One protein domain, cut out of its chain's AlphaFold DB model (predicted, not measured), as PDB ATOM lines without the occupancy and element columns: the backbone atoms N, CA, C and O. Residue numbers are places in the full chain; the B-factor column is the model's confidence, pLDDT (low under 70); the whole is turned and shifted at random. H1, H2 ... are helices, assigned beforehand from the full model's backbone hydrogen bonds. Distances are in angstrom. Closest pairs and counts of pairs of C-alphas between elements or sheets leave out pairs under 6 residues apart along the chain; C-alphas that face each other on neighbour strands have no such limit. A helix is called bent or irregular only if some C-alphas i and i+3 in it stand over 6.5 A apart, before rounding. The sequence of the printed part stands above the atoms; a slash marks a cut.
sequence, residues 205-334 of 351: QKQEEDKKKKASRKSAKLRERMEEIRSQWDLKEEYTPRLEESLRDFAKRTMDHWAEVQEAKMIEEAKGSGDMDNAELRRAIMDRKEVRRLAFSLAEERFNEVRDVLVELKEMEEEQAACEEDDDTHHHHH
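Overview. This is residues 205 to 334 of the 351 residues of the protein "Kelch domain containing 4" of Perkinsus olseni (UniProt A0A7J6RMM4). A long bent helix, H4, runs along most of a rod-shaped model: its arm H4b lies side by side with H1 in a two-helix stalk, and its arm H4a is crossed by H2 in a head at the other end. H3 closes that head at its far tip, where residues 272 to 277 stand free. The printed part has 130 residues with four named helices, in the order H1, H2, H3, H4, and no named strand: the class is all helix. It is extended, with a radius of gyration of the C-alphas of 23.1 A, and spans 79 by 29 by 17 A.

Along the chain. Start with H4, residues 288 to 334, assigned as one helix by its hydrogen bonds but bent: C-alphas 305 and 308 are 7.0 A apart. Find C-alpha 288 at (-12.135, 48.446, -29.673); from there arm H4a runs 25.8 A to residue 305. Arm H4b, residues 308 to 334, runs 40.5 A to C-alpha 334 at (23.646, -6.866, -34.863). H1, residues 205 to 232, begins at C-alpha 205 at (18.709, -11.754, -42.923) and also measures 40.5 A. H2, residues 247 to 273, measures 33.6 A; it is irregular, with C-alphas 253 and 256 7.9 A apart, and has a kink of 68 degrees near residue 254. H3, residues 276 to 285, measures 14.3 A; it is neither bent nor irregular, but only just: C-alphas 277 and 280 are 6.0 A apart.

Arrangement. Look first at the bend, where H4a and H4b stand at a steep tilt of 46 degrees. H4b touches H1, opposite ways at a shallow tilt of 24 degrees; their closest C-alphas, Ser 219 and Gln 320, are 5.5 A apart. H4a touches H2, opposite ways at a steep tilt of 69 degrees, only just short of about perpendicular; the closest C-alphas, Trp 258 and Ala 295, are 4.7 A apart. H2 and H3 form a helical hairpin, at a shallow tilt of 28 degrees; H2 touches H3 with residues 267 to 271 alone, and the closest C-alphas, Ala 270 and Ala 279, are 5.2 A apart. H1 is apart from H2, H3 and H4a, and H3 is apart from both H4a and H4b. In H4a every O i to N i+4 pair is within hydrogen-bond range; in H1 22 of 24 are, in H2 21 of 23, in H3 4 of 6 and in H4b 20 of 23.

Size, cuts and confidence. The C-alphas farthest apart, Gln 205 and Asp 277, are 79.0 A from each other, while those of Gln 205 and His 334 are 10.6 A apart. The printed part has no cut. Residues 233 to 246 make the long link from H1 to H2; the links from H2 to H3 and from H3 to H4 are tight. Mean pLDDT of the printed part is 80.5; look for values under 70 at residues 270 to 286 and 326 to 334.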
ATOM      1  N   GLN A 205      18.037 -13.025 -42.595       76.50
ATOM      2  CA  GLN A 205      18.709 -11.754 -42.923       76.50
ATOM      3  C   GLN A 205      18.054 -11.038 -44.113       76.50
ATOM      4  O   GLN A 205      17.866  -9.821 -44.107       76.50
ATOM      5  N   LYS A 206      17.644 -11.794 -45.136       79.56
ATOM      6  CA  LYS A 206      16.948 -11.249 -46.307       79.56
ATOM      7  C   LYS A 206      15.530 -10.768 -45.971       79.56
ATOM      8  O   LYS A 206      15.095  -9.747 -46.502       79.56
ATOM      9  N   GLN A 207      14.825 -11.456 -45.070       77.69
ATOM     10  CA  GLN A 207      13.533 -11.001 -44.544       77.69
ATOM     11  C   GLN A 207      13.671  -9.740 -43.674       77.69
ATOM     12  O   GLN A 207      12.823  -8.856 -43.779       77.69
ATOM     13  N   GLU A 208      14.719  -9.623 -42.856       77.56
ATOM     14  CA  GLU A 208      15.036  -8.413 -42.083       77.56
ATOM     15  C   GLU A 208      15.358  -7.227 -42.999       77.56
ATOM     16  O   GLU A 208      14.763  -6.159 -42.851       77.56
ATOM     17  N   GLU A 209      16.208  -7.416 -44.014       77.12
ATOM     18  CA  GLU A 209      16.469  -6.383 -45.019       77.12
ATOM     19  C   GLU A 209      15.188  -5.921 -45.732       77.12
ATOM     20  O   GLU A 209      15.001  -4.725 -45.964       77.12
ATOM     21  N   ASP A 210      14.302  -6.847 -46.104       82.31
ATOM     22  CA  ASP A 210      13.051  -6.514 -46.788       82.31
ATOM     23  C   ASP A 210      12.001  -5.896 -45.845       82.31
ATOM     24  O   ASP A 210      11.166  -5.114 -46.309       82.31
ATOM     25  N   LYS A 211      12.050  -6.177 -44.534       81.38
ATOM     26  CA  LYS A 211      11.291  -5.450 -43.498       81.38
ATOM     27  C   LYS A 211      11.805  -4.015 -43.356       81.38
ATOM     28  O   LYS A 211      11.022  -3.085 -43.521       81.38
ATOM     29  N   LYS A 212      13.116  -3.825 -43.192       77.75
ATOM     30  CA  LYS A 212      13.786  -2.515 -43.098       77.75
ATOM     31  C   LYS A 212      13.522  -1.623 -44.315       77.75
ATOM     32  O   LYS A 212      13.097  -0.476 -44.196       77.75
ATOM     33  N   LYS A 213      13.627  -2.184 -45.526       80.06
ATOM     34  CA  LYS A 213      13.259  -1.493 -46.780       80.06
ATOM     35  C   LYS A 213      11.772  -1.112 -46.844       80.06
ATOM     36  O   LYS A 213      11.431  -0.191 -47.586       80.06
ATOM     37  N   LYS A 214      10.876  -1.801 -46.125       80.88
ATOM     38  CA  LYS A 214       9.453  -1.431 -46.008       80.88
ATOM     39  C   LYS A 214       9.226  -0.366 -44.931       80.88
ATOM     40  O   LYS A 214       8.498   0.576 -45.225       80.88
ATOM     41  N   ALA A 215       9.866  -0.472 -43.765       79.50
ATOM     42  CA  ALA A 215       9.787   0.511 -42.677       79.50
ATOM     43  C   ALA A 215      10.271   1.897 -43.135       79.50
ATOM     44  O   ALA A 215       9.495   2.852 -43.135       79.50
ATOM     45  N   SER A 216      11.476   1.974 -43.707       80.62
ATOM     46  CA  SER A 216      12.026   3.200 -44.303       80.62
ATOM     47  C   SER A 216      11.104   3.816 -45.375       80.62
ATOM     48  O   SER A 216      10.896   5.029 -45.408       80.62
ATOM     49  N   ARG A 217      10.465   2.989 -46.218       84.75
ATOM     50  CA  ARG A 217       9.462   3.450 -47.202       84.75
ATOM     51  C   ARG A 217       8.135   3.890 -46.574       84.75
ATOM     52  O   ARG A 217       7.423   4.658 -47.219       84.75
ATOM     53  N   LYS A 218       7.774   3.397 -45.383       86.12
ATOM     54  CA  LYS A 218       6.601   3.860 -44.626       86.12
ATOM     55  C   LYS A 218       6.902   5.222 -43.996       86.12
ATOM     56  O   LYS A 218       6.175   6.160 -44.298       86.12
ATOM     57  N   SER A 219       8.005   5.354 -43.249       84.88
ATOM     58  CA  SER A 219       8.441   6.628 -42.642       84.88
ATOM     59  C   SER A 219       8.574   7.743 -43.691       84.88
ATOM     60  O   SER A 219       7.992   8.813 -43.527       84.88
ATOM     61  N   ALA A 220       9.202   7.475 -44.845       86.38
ATOM     62  CA  ALA A 220       9.326   8.468 -45.920       86.38
ATOM     63  C   ALA A 220       7.973   8.994 -46.451       86.38
ATOM     64  O   ALA A 220       7.845  10.186 -46.713       86.38
ATOM     65  N   LYS A 221       6.960   8.125 -46.581       87.88
ATOM     66  CA  LYS A 221       5.600   8.524 -46.994       87.88
ATOM     67  C   LYS A 221       4.840   9.267 -45.902       87.88
ATOM     68  O   LYS A 221       4.007  10.111 -46.205       87.88
ATOM     69  N   LEU A 222       5.098   8.920 -44.645       85.50
ATOM     70  CA  LEU A 222       4.457   9.546 -43.496       85.50
ATOM     71  C   LEU A 222       4.942  10.998 -43.349       85.50
ATOM     72  O   LEU A 222       4.120  11.904 -43.254       85.50
ATOM     73  N   ARG A 223       6.253  11.227 -43.513       85.88
ATOM     74  CA  ARG A 223       6.870  12.564 -43.625       85.88
ATOM     75  C   ARG A 223       6.267  13.398 -44.764       85.88
ATOM     76  O   ARG A 223       5.895  14.546 -44.549       85.88
ATOM     77  N   GLU A 224       6.136  12.815 -45.959       89.50
ATOM     78  CA  GLU A 224       5.506  13.466 -47.125       89.50
ATOM     79  C   GLU A 224       4.057  13.891 -46.820       89.50
ATOM     80  O   GLU A 224       3.657  15.014 -47.128       89.50
ATOM     81  N   ARG A 225       3.285  13.031 -46.140       87.75
ATOM     82  CA  ARG A 225       1.900  13.320 -45.744       87.75
ATOM     83  C   ARG A 225       1.795  14.408 -44.666       87.75
ATOM     84  O   ARG A 225       0.904  15.252 -44.756       87.75
ATOM     85  N   MET A 226       2.702  14.439 -43.686       86.38
ATOM     86  CA  MET A 226       2.777  15.533 -42.706       86.38
ATOM     87  C   MET A 226       3.076  16.877 -43.372       86.38
ATOM     88  O   MET A 226       2.449  17.879 -43.032       86.38
ATOM     89  N   GLU A 227       4.033  16.915 -44.304       87.94
ATOM     90  CA  GLU A 227       4.397  18.138 -45.024       87.94
ATOM     91  C   GLU A 227       3.234  18.626 -45.902       87.94
ATOM     92  O   GLU A 227       2.922  19.820 -45.900       87.94
ATOM     93  N   GLU A 228       2.521  17.708 -46.566       90.38
ATOM     94  CA  GLU A 228       1.290  18.010 -47.304       90.38
ATOM     95  C   GLU A 228       0.223  18.647 -46.400       90.38
ATOM     96  O   GLU A 228      -0.333  19.681 -46.763       90.38
ATOM     97  N   ILE A 229      -0.030  18.094 -45.208       87.25
ATOM     98  CA  ILE A 229      -1.020  18.634 -44.262       87.25
ATOM     99  C   ILE A 229      -0.579  19.991 -43.697       87.25
ATOM    100  O   ILE A 229      -1.360  20.945 -43.717       87.25
ATOM    101  N   ARG A 230       0.679  20.118 -43.253       86.31
ATOM    102  CA  ARG A 230       1.249  21.386 -42.754       86.31
ATOM    103  C   ARG A 230       1.154  22.500 -43.809       86.31
ATOM    104  O   ARG A 230       0.850  23.641 -43.461       86.31
ATOM    105  N   SER A 231       1.351  22.160 -45.086       87.75
ATOM    106  CA  SER A 231       1.217  23.068 -46.234       87.75
ATOM    107  C   SER A 231      -0.242  23.377 -46.595       87.75
ATOM    108  O   SER A 231      -0.591  24.539 -46.800       87.75
ATOM    109  N   GLN A 232      -1.119  22.366 -46.628       87.06
ATOM    110  CA  GLN A 232      -2.539  22.510 -46.982       87.06
ATOM    111  C   GLN A 232      -3.276  23.469 -46.045       87.06
ATOM    112  O   GLN A 232      -4.124  24.243 -46.490       87.06
ATOM    113  N   TRP A 233      -2.960  23.397 -44.754       83.81
ATOM    114  CA  TRP A 233      -3.647  24.144 -43.708       83.81
ATOM    115  C   TRP A 233      -2.930  25.439 -43.301       83.81
ATOM    116  O   TRP A 233      -3.442  26.142 -42.435       83.81
ATOM    117  N   ASP A 234      -1.789  25.776 -43.916       82.00
ATOM    118  CA  ASP A 234      -0.958  26.951 -43.596       82.00
ATOM    119  C   ASP A 234      -0.634  27.058 -42.088       82.00
ATOM    120  O   ASP A 234      -0.911  28.067 -41.431       82.00
ATOM    121  N   LEU A 235      -0.072  25.979 -41.518       79.69
ATOM    122  CA  LEU A 235       0.345  25.927 -40.109       79.69
ATOM    123  C   LEU A 235       1.601  26.785 -39.886       79.69
ATOM    124  O   LEU A 235       2.726  26.288 -39.801       79.69
ATOM    125  N   LYS A 236       1.411  28.103 -39.774       76.94
ATOM    126  CA  LYS A 236       2.439  29.023 -39.275       76.94
ATOM    127  C   LYS A 236       2.523  28.914 -37.756       76.94
ATOM    128  O   LYS A 236       1.536  29.168 -37.068       76.94
ATOM    129  N   GLU A 237       3.704  28.591 -37.241       72.06
ATOM    130  CA  GLU A 237       3.989  28.361 -35.813       72.06
ATOM    131  C   GLU A 237       3.495  29.496 -34.888       72.06
ATOM    132  O   GLU A 237       3.044  29.250 -33.772       72.06
ATOM    133  N   GLU A 238       3.492  30.737 -35.382       76.44
ATOM    134  CA  GLU A 238       3.052  31.929 -34.647       76.44
ATOM    135  C   GLU A 238       1.528  31.977 -34.391       76.44
ATOM    136  O   GLU A 238       1.101  32.382 -33.311       76.44
ATOM    137  N   TYR A 239       0.699  31.494 -35.329       78.25
ATOM    138  CA  TYR A 239      -0.777  31.608 -35.285       78.25
ATOM    139  C   TYR A 239      -1.509  30.260 -35.276       78.25
ATOM    140  O   TYR A 239      -2.736  30.207 -35.367       78.25
ATOM    141  N   THR A 240      -0.764  29.163 -35.162       86.25
ATOM    142  CA  THR A 240      -1.320  27.816 -35.011       86.25
ATOM    143  C   THR A 240      -1.573  27.534 -33.520       86.25
ATOM    144  O   THR A 240      -0.726  27.885 -32.686       86.25
ATOM    145  N   PRO A 241      -2.719  26.934 -33.145       90.25
ATOM    146  CA  PRO A 241      -2.923  26.397 -31.802       90.25
ATOM    147  C   PRO A 241      -1.888  25.319 -31.475       90.25
ATOM    148  O   PRO A 241      -1.522  24.531 -32.345       90.25
ATOM    149  N   ARG A 242      -1.431  25.228 -30.227       86.44
ATOM    150  CA  ARG A 242      -0.684  24.039 -29.776       86.44
ATOM    151  C   ARG A 242      -1.682  22.964 -29.331       86.44
ATOM    152  O   ARG A 242      -2.731  23.308 -28.797       86.44
ATOM    153  N   LEU A 243      -1.361  21.677 -29.505       81.00
ATOM    154  CA  LEU A 243      -2.273  20.571 -29.149       81.00
ATOM    155  C   LEU A 243      -2.780  20.616 -27.700       81.00
ATOM    156  O   LEU A 243      -3.911  20.224 -27.431       81.00
ATOM    157  N   GLU A 244      -1.926  21.061 -26.782       83.38
ATOM    158  CA  GLU A 244      -2.170  21.043 -25.335       83.38
ATOM    159  C   GLU A 244      -2.484  22.453 -24.786       83.38
ATOM    160  O   GLU A 244      -2.607  22.651 -23.581       83.38
ATOM    161  N   GLU A 245      -2.642  23.451 -25.666       89.31
ATOM    162  CA  GLU A 245      -2.997  24.832 -25.317       89.31
ATOM    163  C   GLU A 245      -4.522  25.005 -25.296       89.31
ATOM    164  O   GLU A 245      -5.231  24.572 -26.208       89.31
ATOM    165  N   SER A 246      -5.058  25.655 -24.259       91.31
ATOM    166  CA  SER A 246      -6.498  25.913 -24.196       91.31
ATOM    167  C   SER A 246      -6.906  27.013 -25.185       91.31
ATOM    168  O   SER A 246      -6.116  27.901 -25.510       91.31
ATOM    169  N   LEU A 247      -8.179  27.030 -25.602       91.25
ATOM    170  CA  LEU A 247      -8.729  28.112 -26.434       91.25
ATOM    171  C   LEU A 247      -8.472  29.505 -25.820       91.25
ATOM    172  O   LEU A 247      -8.249  30.468 -26.549       91.25
ATOM    173  N   ARG A 248      -8.476  29.616 -24.484       89.00
ATOM    174  CA  ARG A 248      -8.205  30.871 -23.770       89.00
ATOM    175  C   ARG A 248      -6.762  31.326 -23.964       89.00
ATOM    176  O   ARG A 248      -6.541  32.508 -24.217       89.00
ATOM    177  N   ASP A 249      -5.810  30.409 -23.856       91.31
ATOM    178  CA  ASP A 249      -4.379  30.711 -23.935       91.31
ATOM    179  C   ASP A 249      -3.968  31.007 -25.379       91.31
ATOM    180  O   ASP A 249      -3.329  32.029 -25.641       91.31
ATOM    181  N   PHE A 250      -4.470  30.207 -26.328       93.38
ATOM    182  CA  PHE A 250      -4.332  30.465 -27.759       93.38
ATOM    183  C   PHE A 250      -4.880  31.845 -28.133       93.38
ATOM    184  O   PHE A 250      -4.179  32.648 -28.757       93.38
ATOM    185  N   ALA A 251      -6.116  32.155 -27.724       91.81
ATOM    186  CA  ALA A 251      -6.734  33.444 -28.010       91.81
ATOM    187  C   ALA A 251      -5.977  34.595 -27.334       91.81
ATOM    188  O   ALA A 251      -5.772  35.618 -27.972       91.81
ATOM    189  N   LYS A 252      -5.501  34.438 -26.090       91.81
ATOM    190  CA  LYS A 252      -4.671  35.442 -25.397       91.81
ATOM    191  C   LYS A 252      -3.373  35.724 -26.160       91.81
ATOM    192  O   LYS A 252      -3.022  36.885 -26.339       91.81
ATOM    193  N   ARG A 253      -2.684  34.678 -26.626       92.19
ATOM    194  CA  ARG A 253      -1.415  34.766 -27.367       92.19
ATOM    195  C   ARG A 253      -1.573  35.360 -28.769       92.19
ATOM    196  O   ARG A 253      -0.663  36.025 -29.246       92.19
ATOM    197  N   THR A 254      -2.704  35.112 -29.428       93.88
ATOM    198  CA  THR A 254      -2.936  35.500 -30.833       93.88
ATOM    199  C   THR A 254      -3.922  36.662 -31.014       93.88
ATOM    200  O   THR A 254      -4.185  37.056 -32.149       93.88
ATOM    201  N   MET A 255      -4.451  37.244 -29.927       91.12
ATOM    202  CA  MET A 255      -5.515  38.264 -29.961       91.12
ATOM    203  C   MET A 255      -5.198  39.439 -30.886       91.12
ATOM    204  O   MET A 255      -6.058  39.849 -31.663       91.12
ATOM    205  N   ASP A 256      -3.975  39.965 -30.818       90.25
ATOM    206  CA  ASP A 256      -3.570  41.137 -31.597       90.25
ATOM    207  C   ASP A 256      -3.568  40.832 -33.104       90.25
ATOM    208  O   ASP A 256      -4.088  41.618 -33.892       90.25
ATOM    209  N   HIS A 257      -3.118  39.637 -33.504       91.69
ATOM    210  CA  HIS A 257      -3.197  39.178 -34.893       91.69
ATOM    211  C   HIS A 257      -4.646  39.055 -35.378       91.69
ATOM    212  O   HIS A 257      -4.993  39.559 -36.446       91.69
ATOM    213  N   TRP A 258      -5.523  38.430 -34.588       93.25
ATOM    214  CA  TRP A 258      -6.934  38.304 -34.958       93.25
ATOM    215  C   TRP A 258      -7.657  39.656 -34.987       93.25
ATOM    216  O   TRP A 258      -8.562  39.843 -35.802       93.25
ATOM    217  N   ALA A 259      -7.242  40.615 -34.154       90.50
ATOM    218  CA  ALA A 259      -7.729  41.989 -34.200       90.50
ATOM    219  C   ALA A 259      -7.283  42.696 -35.489       90.50
ATOM    220  O   ALA A 259      -8.129  43.261 -36.179       90.50
ATOM    221  N   GLU A 260      -6.007  42.596 -35.877       89.88
ATOM    222  CA  GLU A 260      -5.503  43.130 -37.150       89.88
ATOM    223  C   GLU A 260      -6.209  42.509 -38.367       89.88
ATOM    224  O   GLU A 260      -6.622  43.228 -39.279       89.88
ATOM    225  N   VAL A 261      -6.418  41.186 -38.370       90.56
ATOM    226  CA  VAL A 261      -7.163  40.470 -39.423       90.56
ATOM    227  C   VAL A 261      -8.615  40.955 -39.496       90.56
ATOM    228  O   VAL A 261      -9.130  41.211 -40.589       90.56
ATOM    229  N   GLN A 262      -9.279  41.135 -38.351       89.56
ATOM    230  CA  GLN A 262     -10.652  41.633 -38.297       89.56
ATOM    231  C   GLN A 262     -10.758  43.103 -38.741       89.56
ATOM    232  O   GLN A 262     -11.692  43.448 -39.470       89.56
ATOM    233  N   GLU A 263      -9.804  43.965 -38.368       84.12
ATOM    234  CA  GLU A 263      -9.725  45.346 -38.864       84.12
ATOM    235  C   GLU A 263      -9.495  45.384 -40.382       84.12
ATOM    236  O   GLU A 263     -10.197  46.105 -41.096       84.12
ATOM    237  N   ALA A 264      -8.571  44.571 -40.904       85.75
ATOM    238  CA  ALA A 264      -8.291  44.479 -42.335       85.75
ATOM    239  C   ALA A 264      -9.524  44.027 -43.136       85.75
ATOM    240  O   ALA A 264      -9.863  44.653 -44.146       85.75
ATOM    241  N   LYS A 265     -10.244  43.009 -42.645       86.56
ATOM    242  CA  LYS A 265     -11.503  42.525 -43.230       86.56
ATOM    243  C   LYS A 265     -12.578  43.616 -43.254       86.56
ATOM    244  O   LYS A 265     -13.180  43.855 -44.299       86.56
ATOM    245  N   MET A 266     -12.769  44.347 -42.150       78.81
ATOM    246  CA  MET A 266     -13.704  45.484 -42.111       78.81
ATOM    247  C   MET A 266     -13.315  46.597 -43.096       78.81
ATOM    248  O   MET A 266     -14.186  47.191 -43.734       78.81
ATOM    249  N   ILE A 267     -12.017  46.882 -43.251       76.81
ATOM    250  CA  ILE A 267     -11.508  47.866 -44.217       76.81
ATOM    251  C   ILE A 267     -11.790  47.418 -45.661       76.81
ATOM    252  O   ILE A 267     -12.111  48.258 -46.506       76.81
ATOM    253  N   GLU A 268     -11.673  46.127 -45.972       81.25
ATOM    254  CA  GLU A 268     -11.995  45.579 -47.294       81.25
ATOM    255  C   GLU A 268     -13.500  45.622 -47.592       81.25
ATOM    256  O   GLU A 268     -13.902  46.162 -48.627       81.25
ATOM    257  N   GLU A 269     -14.343  45.159 -46.664       78.12
ATOM    258  CA  GLU A 269     -15.806  45.227 -46.781       78.12
ATOM    259  C   GLU A 269     -16.289  46.676 -46.977       78.12
ATOM    260  O   GLU A 269     -17.131  46.957 -47.837       78.12
ATOM    261  N   ALA A 270     -15.705  47.627 -46.240       69.88
ATOM    262  CA  ALA A 270     -16.014  49.045 -46.385       69.88
ATOM    263  C   ALA A 270     -15.602  49.600 -47.762       69.88
ATOM    264  O   ALA A 270     -16.401  50.298 -48.391       69.88
ATOM    265  N   LYS A 271     -14.418  49.243 -48.287       68.44
ATOM    266  CA  LYS A 271     -14.006  49.595 -49.663       68.44
ATOM    267  C   LYS A 271     -14.965  49.026 -50.713       68.44
ATOM    268  O   LYS A 271     -15.292  49.726 -51.670       68.44
ATOM    269  N   GLY A 272     -15.443  47.795 -50.523       68.12
ATOM    270  CA  GLY A 272     -16.417  47.152 -51.412       68.12
ATOM    271  C   GLY A 272     -17.782  47.851 -51.450       68.12
ATOM    272  O   GLY A 272     -18.473  47.790 -52.465       68.12
ATOM    273  N   SER A 273     -18.157  48.557 -50.376       66.31
ATOM    274  CA  SER A 273     -19.436  49.278 -50.274       66.31
ATOM    275  C   SER A 273     -19.500  50.604 -51.049       66.31
ATOM    276  O   SER A 273     -20.593  51.113 -51.286       66.31
ATOM    277  N   GLY A 274     -18.358  51.168 -51.457       60.56
ATOM    278  CA  GLY A 274     -18.269  52.432 -52.208       60.56
ATOM    279  C   GLY A 274     -18.429  53.721 -51.382       60.56
ATOM    280  O   GLY A 274     -17.970  54.773 -51.828       60.56
ATOM    281  N   ASP A 275     -18.990  53.655 -50.172       60.50
ATOM    282  CA  ASP A 275     -19.139  54.802 -49.266       60.50
ATOM    283  C   ASP A 275     -17.868  55.024 -48.415       60.50
ATOM    284  O   ASP A 275     -17.788  54.618 -47.253       60.50
ATOM    285  N   MET A 276     -16.865  55.709 -48.976       55.94
ATOM    286  CA  MET A 276     -15.619  56.065 -48.265       55.94
ATOM    287  C   MET A 276     -15.872  56.816 -46.943       55.94
ATOM    288  O   MET A 276     -15.252  56.501 -45.927       55.94
ATOM    289  N   ASP A 277     -16.836  57.738 -46.926       58.81
ATOM    290  CA  ASP A 277     -17.197  58.539 -45.744       58.81
ATOM    291  C   ASP A 277     -17.827  57.681 -44.622       58.81
ATOM    292  O   ASP A 277     -17.814  58.050 -43.448       58.81
ATOM    293  N   ASN A 278     -18.359  56.503 -44.971       57.09
ATOM    294  CA  ASN A 278     -18.924  55.519 -44.045       57.09
ATOM    295  C   ASN A 278     -17.831  54.579 -43.499       57.09
ATOM    296  O   ASN A 278     -17.984  54.038 -42.411       57.09
ATOM    297  N   ALA A 279     -16.707  54.403 -44.203       55.25
ATOM    298  CA  ALA A 279     -15.605  53.538 -43.773       55.25
ATOM    299  C   ALA A 279     -14.867  54.094 -42.542       55.25
ATOM    300  O   ALA A 279     -14.685  53.391 -41.547       55.25
ATOM    301  N   GLU A 280     -14.484  55.372 -42.584       57.59
ATOM    302  CA  GLU A 280     -13.804  56.041 -41.467       57.59
ATOM    303  C   GLU A 280     -14.759  56.250 -40.280       57.59
ATOM    304  O   GLU A 280     -14.376  56.064 -39.125       57.59
ATOM    305  N   LEU A 281     -16.042  56.505 -40.566       54.31
ATOM    306  CA  LEU A 281     -17.101  56.557 -39.563       54.31
ATOM    307  C   LEU A 281     -17.361  55.184 -38.913       54.31
ATOM    308  O   LEU A 281     -17.484  55.119 -37.696       54.31
ATOM    309  N   ARG A 282     -17.379  54.075 -39.664       58.38
ATOM    310  CA  ARG A 282     -17.484  52.708 -39.107       58.38
ATOM    311  C   ARG A 282     -16.290  52.345 -38.239       58.38
ATOM    312  O   ARG A 282     -16.491  51.796 -37.164       58.38
ATOM    313  N   ARG A 283     -15.075  52.712 -38.658       59.91
ATOM    314  CA  ARG A 283     -13.851  52.565 -37.855       59.91
ATOM    315  C   ARG A 283     -13.895  53.382 -36.555       59.91
ATOM    316  O   ARG A 283     -13.284  52.984 -35.575       59.91
ATOM    317  N   ALA A 284     -14.611  54.508 -36.543       55.75
ATOM    318  CA  ALA A 284     -14.817  55.340 -35.355       55.75
ATOM    319  C   ALA A 284     -16.043  54.939 -34.504       55.75
ATOM    320  O   ALA A 284     -16.128  55.346 -33.348       55.75
ATOM    321  N   ILE A 285     -16.998  54.184 -35.065       52.31
ATOM    322  CA  ILE A 285     -18.219  53.711 -34.385       52.31
ATOM    323  C   ILE A 285     -18.034  52.312 -33.781       52.31
ATOM    324  O   ILE A 285     -18.589  52.043 -32.718       52.31
ATOM    325  N   MET A 286     -17.270  51.427 -34.430       58.38
ATOM    326  CA  MET A 286     -16.876  50.140 -33.851       58.38
ATOM    327  C   MET A 286     -15.892  50.385 -32.707       58.38
ATOM    328  O   MET A 286     -14.734  50.734 -32.934       58.38
ATOM    329  N   ASP A 287     -16.352  50.202 -31.472       72.31
ATOM    330  CA  ASP A 287     -15.487  50.279 -30.297       72.31
ATOM    331  C   ASP A 287     -14.410  49.176 -30.350       72.31
ATOM    332  O   ASP A 287     -14.643  48.069 -30.847       72.31
ATOM    333  N   ARG A 288     -13.231  49.431 -29.768       73.00
ATOM    334  CA  ARG A 288     -12.135  48.446 -29.673       73.00
ATOM    335  C   ARG A 288     -12.555  47.174 -28.932       73.00
ATOM    336  O   ARG A 288     -11.941  46.123 -29.121       73.00
ATOM    337  N   LYS A 289     -13.600  47.258 -28.101       80.06
ATOM    338  CA  LYS A 289     -14.264  46.111 -27.469       80.06
ATOM    339  C   LYS A 289     -14.925  45.197 -28.508       80.06
ATOM    340  O   LYS A 289     -14.796  43.982 -28.405       80.06
ATOM    341  N   GLU A 290     -15.586  45.748 -29.527       83.81
ATOM    342  CA  GLU A 290     -16.259  44.953 -30.562       83.81
ATOM    343  C   GLU A 290     -15.278  44.350 -31.576       83.81
ATOM    344  O   GLU A 290     -15.444  43.191 -31.955       83.81
ATOM    345  N   VAL A 291     -14.201  45.065 -31.924       87.31
ATOM    346  CA  VAL A 291     -13.094  44.499 -32.720       87.31
ATOM    347  C   VAL A 291     -12.492  43.281 -32.012       87.31
ATOM    348  O   VAL A 291     -12.454  42.203 -32.600       87.31
ATOM    349  N   ARG A 292     -12.110  43.404 -30.728       89.00
ATOM    350  CA  ARG A 292     -11.568  42.272 -29.946       89.00
ATOM    351  C   ARG A 292     -12.591  41.146 -29.723       89.00
ATOM    352  O   ARG A 292     -12.214  39.979 -29.737       89.00
ATOM    353  N   ARG A 293     -13.888  41.459 -29.596       90.81
ATOM    354  CA  ARG A 293     -14.962  40.449 -29.522       90.81
ATOM    355  C   ARG A 293     -15.046  39.605 -30.798       90.81
ATOM    356  O   ARG A 293     -15.194  38.392 -30.708       90.81
ATOM    357  N   LEU A 294     -14.976  40.236 -31.969       91.00
ATOM    358  CA  LEU A 294     -15.024  39.543 -33.262       91.00
ATOM    359  C   LEU A 294     -13.709  38.806 -33.567       91.00
ATOM    360  O   LEU A 294     -13.749  37.690 -34.076       91.00
ATOM    361  N   ALA A 295     -12.568  39.376 -33.173       92.81
ATOM    362  CA  ALA A 295     -11.263  38.719 -33.220       92.81
ATOM    363  C   ALA A 295     -11.243  37.404 -32.422       92.81
ATOM    364  O   ALA A 295     -10.771  36.391 -32.929       92.81
ATOM    365  N   PHE A 296     -11.823  37.382 -31.213       94.88
ATOM    366  CA  PHE A 296     -11.960  36.147 -30.435       94.88
ATOM    367  C   PHE A 296     -12.769  35.076 -31.184       94.88
ATOM    368  O   PHE A 296     -12.378  33.914 -31.184       94.88
ATOM    369  N   SER A 297     -13.859  35.448 -31.866       94.81
ATOM    370  CA  SER A 297     -14.643  34.494 -32.666       94.81
ATOM    371  C   SER A 297     -13.864  33.929 -33.862       94.81
ATOM    372  O   SER A 297     -14.004  32.745 -34.150       94.81
ATOM    373  N   LEU A 298     -13.012  34.726 -34.522       92.38
ATOM    374  CA  LEU A 298     -12.104  34.218 -35.565       92.38
ATOM    375  C   LEU A 298     -11.046  33.263 -34.988       92.38
ATOM    376  O   LEU A 298     -10.755  32.228 -35.586       92.38
ATOM    377  N   ALA A 299     -10.501  33.583 -33.809       93.75
ATOM    378  CA  ALA A 299      -9.570  32.711 -33.102       93.75
ATOM    379  C   ALA A 299     -10.227  31.369 -32.731       93.75
ATOM    380  O   ALA A 299      -9.624  30.316 -32.916       93.75
ATOM    381  N   GLU A 300     -11.472  31.392 -32.248       93.81
ATOM    382  CA  GLU A 300     -12.262  30.200 -31.920       93.81
ATOM    383  C   GLU A 300     -12.585  29.347 -33.154       93.81
ATOM    384  O   GLU A 300     -12.453  28.123 -33.099       93.81
ATOM    385  N   GLU A 301     -12.961  29.966 -34.275       93.19
ATOM    386  CA  GLU A 301     -13.169  29.279 -35.556       93.19
ATOM    387  C   GLU A 301     -11.883  28.555 -35.982       93.19
ATOM    388  O   GLU A 301     -11.878  27.329 -36.118       93.19
ATOM    389  N   ARG A 302     -10.756  29.279 -36.044       91.12
ATOM    390  CA  ARG A 302      -9.454  28.710 -36.414       91.12
ATOM    391  C   ARG A 302      -8.973  27.620 -35.454       91.12
ATOM    392  O   ARG A 302      -8.394  26.628 -35.895       91.12
ATOM    393  N   PHE A 303      -9.195  27.797 -34.152       92.69
ATOM    394  CA  PHE A 303      -8.834  26.810 -33.135       92.69
ATOM    395  C   PHE A 303      -9.568  25.489 -33.375       92.69
ATOM    396  O   PHE A 303      -8.945  24.431 -33.399       92.69
ATOM    397  N   ASN A 304     -10.881  25.550 -33.612       91.12
ATOM    398  CA  ASN A 304     -11.698  24.363 -33.853       91.12
ATOM    399  C   ASN A 304     -11.404  23.695 -35.205       91.12
ATOM    400  O   ASN A 304     -11.379  22.469 -35.261       91.12
ATOM    401  N   GLU A 305     -11.149  24.471 -36.265       90.69
ATOM    402  CA  GLU A 305     -10.742  23.947 -37.579       90.69
ATOM    403  C   GLU A 305      -9.449  23.125 -37.511       90.69
ATOM    404  O   GLU A 305      -9.356  22.049 -38.098       90.69
ATOM    405  N   VAL A 306      -8.437  23.650 -36.815       90.56
ATOM    406  CA  VAL A 306      -7.075  23.102 -36.850       90.56
ATOM    407  C   VAL A 306      -6.846  22.045 -35.763       90.56
ATOM    408  O   VAL A 306      -5.968  21.201 -35.925       90.56
ATOM    409  N   ARG A 307      -7.653  22.014 -34.690       88.12
ATOM    410  CA  ARG A 307      -7.523  21.041 -33.586       88.12
ATOM    411  C   ARG A 307      -7.460  19.591 -34.067       88.12
ATOM    412  O   ARG A 307      -6.536  18.873 -33.702       88.12
ATOM    413  N   ASP A 308      -8.425  19.162 -34.876       88.44
ATOM    414  CA  ASP A 308      -8.529  17.752 -35.282       88.44
ATOM    415  C   ASP A 308      -7.380  17.365 -36.241       88.44
ATOM    416  O   ASP A 308      -6.862  16.252 -36.185       88.44
ATOM    417  N   VAL A 309      -6.899  18.326 -37.038       89.75
ATOM    418  CA  VAL A 309      -5.723  18.193 -37.919       89.75
ATOM    419  C   VAL A 309      -4.424  18.065 -37.117       89.75
ATOM    420  O   VAL A 309      -3.531  17.310 -37.494       89.75
ATOM    421  N   LEU A 310      -4.306  18.787 -35.999       86.81
ATOM    422  CA  LEU A 310      -3.154  18.683 -35.103       86.81
ATOM    423  C   LEU A 310      -3.102  17.321 -34.400       86.81
ATOM    424  O   LEU A 310      -2.011  16.790 -34.211       86.81
ATOM    425  N   VAL A 311      -4.255  16.734 -34.060       89.25
ATOM    426  CA  VAL A 311      -4.325  15.355 -33.544       89.25
ATOM    427  C   VAL A 311      -3.849  14.358 -34.607       89.25
ATOM    428  O   VAL A 311      -2.957  13.570 -34.306       89.25
ATOM    429  N   GLU A 312      -4.333  14.454 -35.855       89.25
ATOM    430  CA  GLU A 312      -3.851  13.615 -36.975       89.25
ATOM    431  C   GLU A 312      -2.326  13.755 -37.164       89.25
ATOM    432  O   GLU A 312      -1.622  12.761 -37.340       89.25
ATOM    433  N   LEU A 313      -1.786  14.979 -37.074       87.12
ATOM    434  CA  LEU A 313      -0.341  15.231 -37.137       87.12
ATOM    435  C   LEU A 313       0.432  14.580 -35.981       87.12
ATOM    436  O   LEU A 313       1.452  13.952 -36.250       87.12
ATOM    437  N   LYS A 314      -0.043  14.678 -34.730       87.56
ATOM    438  CA  LYS A 314       0.616  14.043 -33.574       87.56
ATOM    439  C   LYS A 314       0.612  12.516 -33.693       87.56
ATOM    440  O   LYS A 314       1.656  11.900 -33.509       87.56
ATOM    441  N   GLU A 315      -0.514  11.915 -34.080       90.00
ATOM    442  CA  GLU A 315      -0.610  10.465 -34.320       90.00
ATOM    443  C   GLU A 315       0.359  10.007 -35.424       90.00
ATOM    444  O   GLU A 315       1.046   8.995 -35.275       90.00
ATOM    445  N   MET A 316       0.487  10.774 -36.514       86.00
ATOM    446  CA  MET A 316       1.484  10.488 -37.550       86.00
ATOM    447  C   MET A 316       2.928  10.672 -37.058       86.00
ATOM    448  O   MET A 316       3.807   9.932 -37.498       86.00
ATOM    449  N   GLU A 317       3.204  11.644 -36.185       86.25
ATOM    450  CA  GLU A 317       4.543  11.885 -35.622       86.25
ATOM    451  C   GLU A 317       4.964  10.742 -34.689       86.25
ATOM    452  O   GLU A 317       6.080  10.232 -34.810       86.25
ATOM    453  N   GLU A 318       4.041  10.247 -33.863       88.31
ATOM    454  CA  GLU A 318       4.215   9.045 -33.040       88.31
ATOM    455  C   GLU A 318       4.390   7.779 -33.906       88.31
ATOM    456  O   GLU A 318       5.317   6.996 -33.683       88.31
ATOM    457  N   GLU A 319       3.582   7.598 -34.962       87.31
ATOM    458  CA  GLU A 319       3.764   6.502 -35.928       87.31
ATOM    459  C   GLU A 319       5.123   6.564 -36.648       87.31
ATOM    460  O   GLU A 319       5.683   5.517 -36.993       87.31
ATOM    461  N   GLN A 320       5.648   7.764 -36.913       85.00
ATOM    462  CA  GLN A 320       6.946   7.941 -37.557       85.00
ATOM    463  C   GLN A 320       8.088   7.595 -36.598       85.00
ATOM    464  O   GLN A 320       8.986   6.849 -36.992       85.00
ATOM    465  N   ALA A 321       8.023   8.081 -35.355       85.62
ATOM    466  CA  ALA A 321       8.994   7.780 -34.307       85.62
ATOM    467  C   ALA A 321       9.080   6.268 -34.045       85.62
ATOM    468  O   ALA A 321      10.167   5.699 -34.113       85.62
ATOM    469  N   ALA A 322       7.939   5.585 -33.898       84.56
ATOM    470  CA  ALA A 322       7.896   4.132 -33.724       84.56
ATOM    471  C   ALA A 322       8.544   3.369 -34.901       84.56
ATOM    472  O   ALA A 322       9.265   2.392 -34.698       84.56
ATOM    473  N   CYS A 323       8.352   3.837 -36.143       77.00
ATOM    474  CA  CYS A 323       9.003   3.239 -37.316       77.00
ATOM    475  C   CYS A 323      10.526   3.466 -37.362       77.00
ATOM    476  O   CYS A 323      11.208   2.762 -38.107       77.00
ATOM    477  N   GLU A 324      11.049   4.457 -36.639       79.31
ATOM    478  CA  GLU A 324      12.481   4.772 -36.554       79.31
ATOM    479  C   GLU A 324      13.148   4.026 -35.383       79.31
ATOM    480  O   GLU A 324      14.222   3.452 -35.565       79.31
ATOM    481  N   GLU A 325      12.472   3.896 -34.235       76.50
ATOM    482  CA  GLU A 325      12.925   3.075 -33.098       76.50
ATOM    483  C   GLU A 325      13.064   1.581 -33.458       76.50
ATOM    484  O   GLU A 325      14.052   0.931 -33.091       76.50
ATOM    485  N   ASP A 326      12.131   1.033 -34.246       67.94
ATOM    486  CA  ASP A 326      12.214  -0.334 -34.789       67.94
ATOM    487  C   ASP A 326      13.481  -0.552 -35.656       67.94
ATOM    488  O   ASP A 326      14.062  -1.646 -35.669       67.94
ATOM    489  N   ASP A 327      13.934   0.488 -36.371       62.28
ATOM    490  CA  ASP A 327      15.106   0.445 -37.259       62.28
ATOM    491  C   ASP A 327      16.441   0.601 -36.488       62.28
ATOM    492  O   ASP A 327      17.469   0.046 -36.910       62.28
ATOM    493  N   ASP A 328      16.436   1.298 -35.345       60.41
ATOM    494  CA  ASP A 328      17.605   1.497 -34.472       60.41
ATOM    495  C   ASP A 328      17.833   0.343 -33.482       60.41
ATOM    496  O   ASP A 328      18.975  -0.106 -33.299       60.41
ATOM    497  N   THR A 329      16.770  -0.228 -32.909       58.81
ATOM    498  CA  THR A 329      16.865  -1.412 -32.030       58.81
ATOM    499  C   THR A 329      17.510  -2.612 -32.741       58.81
ATOM    500  O   THR A 329      18.350  -3.311 -32.157       58.81
ATOM    501  N   HIS A 330      17.223  -2.804 -34.036       52.72
ATOM    502  CA  HIS A 330      17.869  -3.825 -34.870       52.72
ATOM    503  C   HIS A 330      19.366  -3.558 -35.121       52.72
ATOM    504  O   HIS A 330      20.156  -4.508 -35.186       52.72
ATOM    505  N   HIS A 331      19.805  -2.297 -35.230       51.81
ATOM    506  CA  HIS A 331      21.234  -1.988 -35.394       51.81
ATOM    507  C   HIS A 331      22.054  -2.364 -34.152       51.81
ATOM    508  O   HIS A 331      23.169  -2.880 -34.293       51.81
ATOM    509  N   HIS A 332      21.515  -2.149 -32.947       48.47
ATOM    510  CA  HIS A 332      22.226  -2.443 -31.700       48.47
ATOM    511  C   HIS A 332      22.470  -3.950 -31.501       48.47
ATOM    512  O   HIS A 332      23.590  -4.362 -31.184       48.47
ATOM    513  N   HIS A 333      21.467  -4.794 -31.774       48.06
ATOM    514  CA  HIS A 333      21.608  -6.252 -31.658       48.06
ATOM    515  C   HIS A 333      22.674  -6.826 -32.608       48.06
ATOM    516  O   HIS A 333      23.488  -7.668 -32.216       48.06
ATOM    517  N   HIS A 334      22.733  -6.334 -33.849       46.97
ATOM    518  CA  HIS A 334      23.646  -6.866 -34.863       46.97
ATOM    519  C   HIS A 334      25.134  -6.564 -34.573       46.97
ATOM    520  O   HIS A 334      26.026  -7.265 -35.065       46.97
TER     521      HIS A 334